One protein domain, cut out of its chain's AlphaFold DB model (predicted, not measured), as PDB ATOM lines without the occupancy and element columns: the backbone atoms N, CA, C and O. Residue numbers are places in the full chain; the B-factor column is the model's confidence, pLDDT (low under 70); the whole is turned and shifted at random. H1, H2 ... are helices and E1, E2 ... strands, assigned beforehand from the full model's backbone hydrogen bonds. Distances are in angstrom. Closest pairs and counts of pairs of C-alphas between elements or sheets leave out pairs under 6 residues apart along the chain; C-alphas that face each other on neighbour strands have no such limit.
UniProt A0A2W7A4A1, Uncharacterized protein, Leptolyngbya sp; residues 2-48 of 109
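This is residues 2 to 48 of the 109 residues of an uncharacterized protein of Leptolyngbya sp (UniProt A0A2W7A4A1). What does the model look like at first sight? It is a loose, flat shape in two parts: at one end the helix H2, set across the long axis, with the very short H1 making a corner at its beginning, and at the other the two-stranded hairpin of E1 and E2. The loop between the strands, residues 33 to 42, reaches away from the helices to the far end, and residues 19 to 28 join the two parts. What is it made of, and how large is it? The printed part has 47 residues, with two named helices and then two named strands in the order H1, H2, E1, E2; the sheet, of order E1 - E2, is antiparallel, and the class is mixed, helices and strands. The radius of gyration of the C-alphas is 13.7 A, and they span 38 by 22 by 10 A.

Where are the helices? H1 is residues 2 to 5, from C-alpha 2 at (13.112, -3.149, -52.428), and is 5.3 A long from first to last C-alpha. H2 is residues 7 to 18, 16.0 A long, and ends with C-alpha 18 at (3.126, 5.543, -42.477). Where are the strands? E1 is residues 29 to 32, 10.2 A long. E2 is residues 43 to 46, 10.1 A long, and ends with C-alpha 46 at (17.413, -8.793, -34.710).

How do the helices meet? H1 and H2 touch only at the corner by their link, H2 with residues 9 to 10 alone; their closest C-alphas, those of Leu 2 and Leu 10, are 5.5 A apart. In H2 every O i to N i+4 pair is within hydrogen-bond range; H1 is too short for such a pair, and its one O i to N i+3 pair is not within range. How do the strands pair? E1 and E2 form a hairpin and are antiparallel, at 167 degrees between their directions. N 29 and O 46 are 2.7 A apart and N 44 and O 31 2.8 A, both within hydrogen-bond range. Which elements stay apart? H1 is apart from E1 and from E2, and H2 is apart from E2.

How far does it reach? The two C-alphas farthest apart, those of Leu 17 and Asp 38, are 38.2 A apart. How is it linked? The printed part has no cut; the link H1 to H2 is tight, H2 to E1 and E1 to E2 are short, and no link is long. How confident is the model? The mean pLDDT of the printed part is 87.5, and no printed residue is under 70.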
ATOM      1  N   LEU A   2      12.441  -4.288 -53.106       82.69
ATOM      2  CA  LEU A   2      13.112  -3.149 -52.428       82.69
ATOM      3  C   LEU A   2      13.955  -3.563 -51.207       82.69
ATOM      4  O   LEU A   2      15.052  -3.051 -51.027       82.69
ATOM      5  N   TYR A   3      13.465  -4.511 -50.403       85.94
ATOM      6  CA  TYR A   3      14.202  -5.029 -49.246       85.94
ATOM      7  C   TYR A   3      15.496  -5.763 -49.626       85.94
ATOM      8  O   TYR A   3      16.501  -5.615 -48.943       85.94
ATOM      9  N   GLU A   4      15.461  -6.553 -50.701       87.25
ATOM     10  CA  GLU A   4      16.603  -7.352 -51.171       87.25
ATOM     11  C   GLU A   4      17.700  -6.466 -51.767       87.25
ATOM     12  O   GLU A   4      18.876  -6.777 -51.627       87.25
ATOM     13  N   GLU A   5      17.308  -5.353 -52.392       89.31
ATOM     14  CA  GLU A   5      18.241  -4.353 -52.914       89.31
ATOM     15  C   GLU A   5      18.867  -3.546 -51.774       89.31
ATOM     16  O   GLU A   5      20.089  -3.440 -51.660       89.31
ATOM     17  N   ASN A   6      18.025  -2.945 -50.924       89.06
ATOM     18  CA  ASN A   6      18.471  -2.162 -49.782       89.06
ATOM     19  C   ASN A   6      17.337  -1.976 -48.751       89.06
ATOM     20  O   ASN A   6      16.386  -1.227 -49.010       89.06
ATOM     21  N   PRO A   7      17.455  -2.546 -47.537       90.19
ATOM     22  CA  PRO A   7      16.470  -2.363 -46.469       90.19
ATOM     23  C   PRO A   7      16.188  -0.893 -46.129       90.19
ATOM     24  O   PRO A   7      15.069  -0.561 -45.734       90.19
ATOM     25  N   LYS A   8      17.163   0.003 -46.335       88.44
ATOM     26  CA  LYS A   8      16.994   1.445 -46.133       88.44
ATOM     27  C   LYS A   8      15.967   2.044 -47.093       88.44
ATOM     28  O   LYS A   8      15.136   2.828 -46.652       88.44
ATOM     29  N   PHE A   9      15.959   1.634 -48.362       90.31
ATOM     30  CA  PHE A   9      14.974   2.128 -49.331       90.31
ATOM     31  C   PHE A   9      13.562   1.671 -48.985       90.31
ATOM     32  O   PHE A   9      12.623   2.459 -49.083       90.31
ATOM     33  N   LEU A  10      13.399   0.427 -48.515       90.31
ATOM     34  CA  LEU A  10      12.100   0.004 -47.996       90.31
ATOM     35  C   LEU A  10      11.722   0.809 -46.742       90.31
ATOM     36  O   LEU A  10      10.577   1.239 -46.631       90.31
ATOM     37  N   SER A  11      12.663   1.055 -45.823       89.62
ATOM     38  CA  SER A  11      12.401   1.890 -44.642       89.62
ATOM     39  C   SER A  11      11.945   3.301 -45.014       89.62
ATOM     40  O   SER A  11      11.040   3.821 -44.371       89.62
ATOM     41  N   GLU A  12      12.570   3.922 -46.013       89.19
ATOM     42  CA  GLU A  12      12.224   5.264 -46.490       89.19
ATOM     43  C   GLU A  12      10.842   5.271 -47.149       89.19
ATOM     44  O   GLU A  12       9.999   6.091 -46.794       89.19
ATOM     45  N   ALA A  13      10.565   4.306 -48.031       90.44
ATOM     46  CA  ALA A  13       9.259   4.175 -48.673       90.44
ATOM     47  C   ALA A  13       8.130   3.986 -47.648       90.44
ATOM     48  O   ALA A  13       7.102   4.658 -47.722       90.44
ATOM     49  N   LEU A  14       8.322   3.112 -46.654       90.00
ATOM     50  CA  LEU A  14       7.327   2.903 -45.599       90.00
ATOM     51  C   LEU A  14       7.250   4.090 -44.626       90.00
ATOM     52  O   LEU A  14       6.170   4.380 -44.120       90.00
ATOM     53  N   GLY A  15       8.352   4.810 -44.398       89.62
ATOM     54  CA  GLY A  15       8.362   6.058 -43.629       89.62
ATOM     55  C   GLY A  15       7.540   7.168 -44.288       89.62
ATOM     56  O   GLY A  15       6.810   7.876 -43.602       89.62
ATOM     57  N   LEU A  16       7.585   7.275 -45.620       89.44
ATOM     58  CA  LEU A  16       6.736   8.204 -46.373       89.44
ATOM     59  C   LEU A  16       5.250   7.819 -46.306       89.44
ATOM     60  O   LEU A  16       4.397   8.699 -46.257       89.44
ATOM     61  N   LEU A  17       4.937   6.519 -46.294       88.50
ATOM     62  CA  LEU A  17       3.555   6.029 -46.284       88.50
ATOM     63  C   LEU A  17       2.907   6.043 -44.891       88.50
ATOM     64  O   LEU A  17       1.711   6.299 -44.785       88.50
ATOM     65  N   PHE A  18       3.663   5.739 -43.834       86.38
ATOM     66  CA  PHE A  18       3.126   5.543 -42.477       86.38
ATOM     67  C   PHE A  18       3.572   6.618 -41.475       86.38
ATOM     68  O   PHE A  18       3.208   6.555 -40.299       86.38
ATOM     69  N   GLY A  19       4.359   7.597 -41.926       82.12
ATOM     70  CA  GLY A  19       4.909   8.674 -41.110       82.12
ATOM     71  C   GLY A  19       6.277   8.357 -40.499       82.12
ATOM     72  O   GLY A  19       6.742   7.213 -40.468       82.12
ATOM     73  N   GLU A  20       6.924   9.397 -39.965       71.81
ATOM     74  CA  GLU A  20       8.311   9.336 -39.475       71.81
ATOM     75  C   GLU A  20       8.527   8.299 -38.370       71.81
ATOM     76  O   GLU A  20       9.600   7.703 -38.281       71.81
ATOM     77  N   ASN A  21       7.482   7.995 -37.594       73.94
ATOM     78  CA  ASN A  21       7.516   6.954 -36.570       73.94
ATOM     79  C   ASN A  21       7.847   5.568 -37.137       73.94
ATOM     80  O   ASN A  21       8.181   4.679 -36.358       73.94
ATOM     81  N   PHE A  22       7.736   5.339 -38.449       80.38
ATOM     82  CA  PHE A  22       8.102   4.079 -39.095       80.38
ATOM     83  C   PHE A  22       9.564   4.037 -39.579       80.38
ATOM     84  O   PHE A  22      10.095   2.950 -39.834       80.38
ATOM     85  N   SER A  23      10.248   5.183 -39.626       72.56
ATOM     86  CA  SER A  23      11.660   5.268 -40.003       72.56
ATOM     87  C   SER A  23      12.547   4.454 -39.051       72.56
ATOM     88  O   SER A  23      12.356   4.470 -37.835       72.56
ATOM     89  N   GLY A  24      13.492   3.683 -39.596       76.19
ATOM     90  CA  GLY A  24      14.411   2.850 -38.806       76.19
ATOM     91  C   GLY A  24      13.798   1.573 -38.212       76.19
ATOM     92  O   GLY A  24      14.437   0.914 -37.386       76.19
ATOM     93  N   THR A  25      12.573   1.211 -38.616       81.88
ATOM     94  CA  THR A  25      11.932  -0.070 -38.245       81.88
ATOM     95  C   THR A  25      12.427  -1.221 -39.127       81.88
ATOM     96  O   THR A  25      12.515  -2.358 -38.676       81.88
ATOM     97  N   VAL A  26      12.748  -0.932 -40.392       89.75
ATOM     98  CA  VAL A  26      13.172  -1.934 -41.378       89.75
ATOM     99  C   VAL A  26      14.693  -2.018 -41.416       89.75
ATOM    100  O   VAL A  26      15.373  -0.996 -41.494       89.75
ATOM    101  N   GLY A  27      15.213  -3.241 -41.429       90.31
ATOM    102  CA  GLY A  27      16.637  -3.538 -41.468       90.31
ATOM    103  C   GLY A  27      17.103  -4.282 -40.222       90.31
ATOM    104  O   GLY A  27      16.596  -4.086 -39.116       90.31
ATOM    105  N   VAL A  28      18.105  -5.137 -40.417       91.00
ATOM    106  CA  VAL A  28      18.751  -5.870 -39.329       91.00
ATOM    107  C   VAL A  28      19.538  -4.898 -38.452       91.00
ATOM    108  O   VAL A  28      20.324  -4.084 -38.938       91.00
ATOM    109  N   LYS A  29      19.332  -5.014 -37.146       91.06
ATOM    110  CA  LYS A  29      20.025  -4.296 -36.084       91.06
ATOM    111  C   LYS A  29      21.022  -5.230 -35.420       91.06
ATOM    112  O   LYS A  29      20.758  -6.416 -35.228       91.06
ATOM    113  N   PHE A  30      22.158  -4.653 -35.058       93.50
ATOM    114  CA  PHE A  30      23.238  -5.326 -34.358       93.50
ATOM    115  C   PHE A  30      23.486  -4.562 -33.069       93.50
ATOM    116  O   PHE A  30      23.766  -3.361 -33.106       93.50
ATOM    117  N   ILE A  31      23.371  -5.245 -31.938       92.12
ATOM    118  CA  ILE A  31      23.706  -4.687 -30.631       92.12
ATOM    119  C   ILE A  31      24.805  -5.556 -30.030       92.12
ATOM    120  O   ILE A  31      24.787  -6.776 -30.169       92.12
ATOM    121  N   GLN A  32      25.783  -4.928 -29.388       92.38
ATOM    122  CA  GLN A  32      26.856  -5.612 -28.673       92.38
ATOM    123  C   GLN A  32      26.790  -5.258 -27.196       92.38
ATOM    124  O   GLN A  32      26.478  -4.118 -26.847       92.38
ATOM    125  N   GLN A  33      27.099  -6.239 -26.348       84.69
ATOM    126  CA  GLN A  33      27.238  -6.070 -24.899       84.69
ATOM    127  C   GLN A  33      26.069  -5.310 -24.248       84.69
ATOM    128  O   GLN A  33      26.255  -4.367 -23.476       84.69
ATOM    129  N   HIS A  34      24.839  -5.721 -24.562       84.00
ATOM    130  CA  HIS A  34      23.650  -5.148 -23.940       84.00
ATOM    131  C   HIS A  34      23.360  -5.846 -22.611       84.00
ATOM    132  O   HIS A  34      23.349  -7.067 -22.526       84.00
ATOM    133  N   ARG A  35      23.104  -5.085 -21.545       83.50
ATOM    134  CA  ARG A  35      22.708  -5.659 -20.256       83.50
ATOM    135  C   ARG A  35      21.213  -5.966 -20.271       83.50
ATOM    136  O   ARG A  35      20.400  -5.060 -20.110       83.50
ATOM    137  N   ALA A  36      20.872  -7.240 -20.428       83.00
ATOM    138  CA  ALA A  36      19.516  -7.736 -20.249       83.00
ATOM    139  C   ALA A  36      19.195  -7.933 -18.754       83.00
ATOM    140  O   ALA A  36      20.051  -7.791 -17.878       83.00
ATOM    141  N   LYS A  37      17.930  -8.251 -18.458       83.81
ATOM    142  CA  LYS A  37      17.418  -8.409 -17.086       83.81
ATOM    143  C   LYS A  37      18.186  -9.465 -16.282       83.81
ATOM    144  O   LYS A  37      18.528  -9.211 -15.132       83.81
ATOM    145  N   ASP A  38      18.483 -10.601 -16.913       92.19
ATOM    146  CA  ASP A  38      19.069 -11.780 -16.261       92.19
ATOM    147  C   ASP A  38      20.423 -12.202 -16.870       92.19
ATOM    148  O   ASP A  38      21.035 -13.173 -16.429       92.19
ATOM    149  N   SER A  39      20.912 -11.492 -17.893       90.44
ATOM    150  CA  SER A  39      22.162 -11.815 -18.593       90.44
ATOM    151  C   SER A  39      22.776 -10.586 -19.268       90.44
ATOM    152  O   SER A  39      22.142  -9.542 -19.396       90.44
ATOM    153  N   VAL A  40      24.028 -10.698 -19.709       89.94
ATOM    154  CA  VAL A  40      24.668  -9.709 -20.588       89.94
ATOM    155  C   VAL A  40      25.099 -10.446 -21.852       89.94
ATOM    156  O   VAL A  40      26.178 -11.035 -21.854       89.94
ATOM    157  N   PRO A  41      24.248 -10.506 -22.890       87.56
ATOM    158  CA  PRO A  41      24.636 -11.101 -24.159       87.56
ATOM    159  C   PRO A  41      25.802 -10.338 -24.791       87.56
ATOM    160  O   PRO A  41      25.790  -9.106 -24.855       87.56
ATOM    161  N   ASP A  42      26.790 -11.070 -25.305       93.38
ATOM    162  CA  ASP A  42      27.930 -10.477 -26.015       93.38
ATOM    163  C   ASP A  42      27.499  -9.806 -27.329       93.38
ATOM    164  O   ASP A  42      28.081  -8.801 -27.744       93.38
ATOM    165  N   GLY A  43      26.426 -10.306 -27.948       92.44
ATOM    166  CA  GLY A  43      25.813  -9.697 -29.119       92.44
ATOM    167  C   GLY A  43      24.391 -10.182 -29.378       92.44
ATOM    168  O   GLY A  43      24.004 -11.277 -28.975       92.44
ATOM    169  N   GLU A  44      23.629  -9.349 -30.078       93.06
ATOM    170  CA  GLU A  44      22.263  -9.608 -30.514       93.06
ATOM    171  C   GLU A  44      22.086  -9.114 -31.953       93.06
ATOM    172  O   GLU A  44      22.526  -8.017 -32.311       93.06
ATOM    173  N   ILE A  45      21.444  -9.939 -32.781       93.75
ATOM    174  CA  ILE A  45      21.104  -9.623 -34.169       93.75
ATOM    175  C   ILE A  45      19.600  -9.814 -34.315       93.75
ATOM    176  O   ILE A  45      19.104 -10.930 -34.160       93.75
ATOM    177  N   PHE A  46      18.872  -8.743 -34.608       92.69
ATOM    178  CA  PHE A  46      17.413  -8.793 -34.710       92.69
ATOM    179  C   PHE A  46      16.879  -7.727 -35.664       92.69
ATOM    180  O   PHE A  46      17.606  -6.854 -36.118       92.69
ATOM    181  N   GLN A  47      15.589  -7.785 -35.967       91.69
ATOM    182  CA  GLN A  47      14.861  -6.721 -36.648       91.69
ATOM    183  C   GLN A  47      13.528  -6.537 -35.933       91.69
ATOM    184  O   GLN A  47      12.888  -7.526 -35.567       91.69
ATOM    185  N   ASP A  48      13.097  -5.288 -35.758       90.62
ATOM    186  CA  ASP A  48      11.785  -5.011 -35.181       90.62
ATOM    187  C   ASP A  48      10.692  -5.613 -36.066       90.62
ATOM    188  O   ASP A  48      10.653  -5.408 -37.283       90.62
TER     189      ASP A  48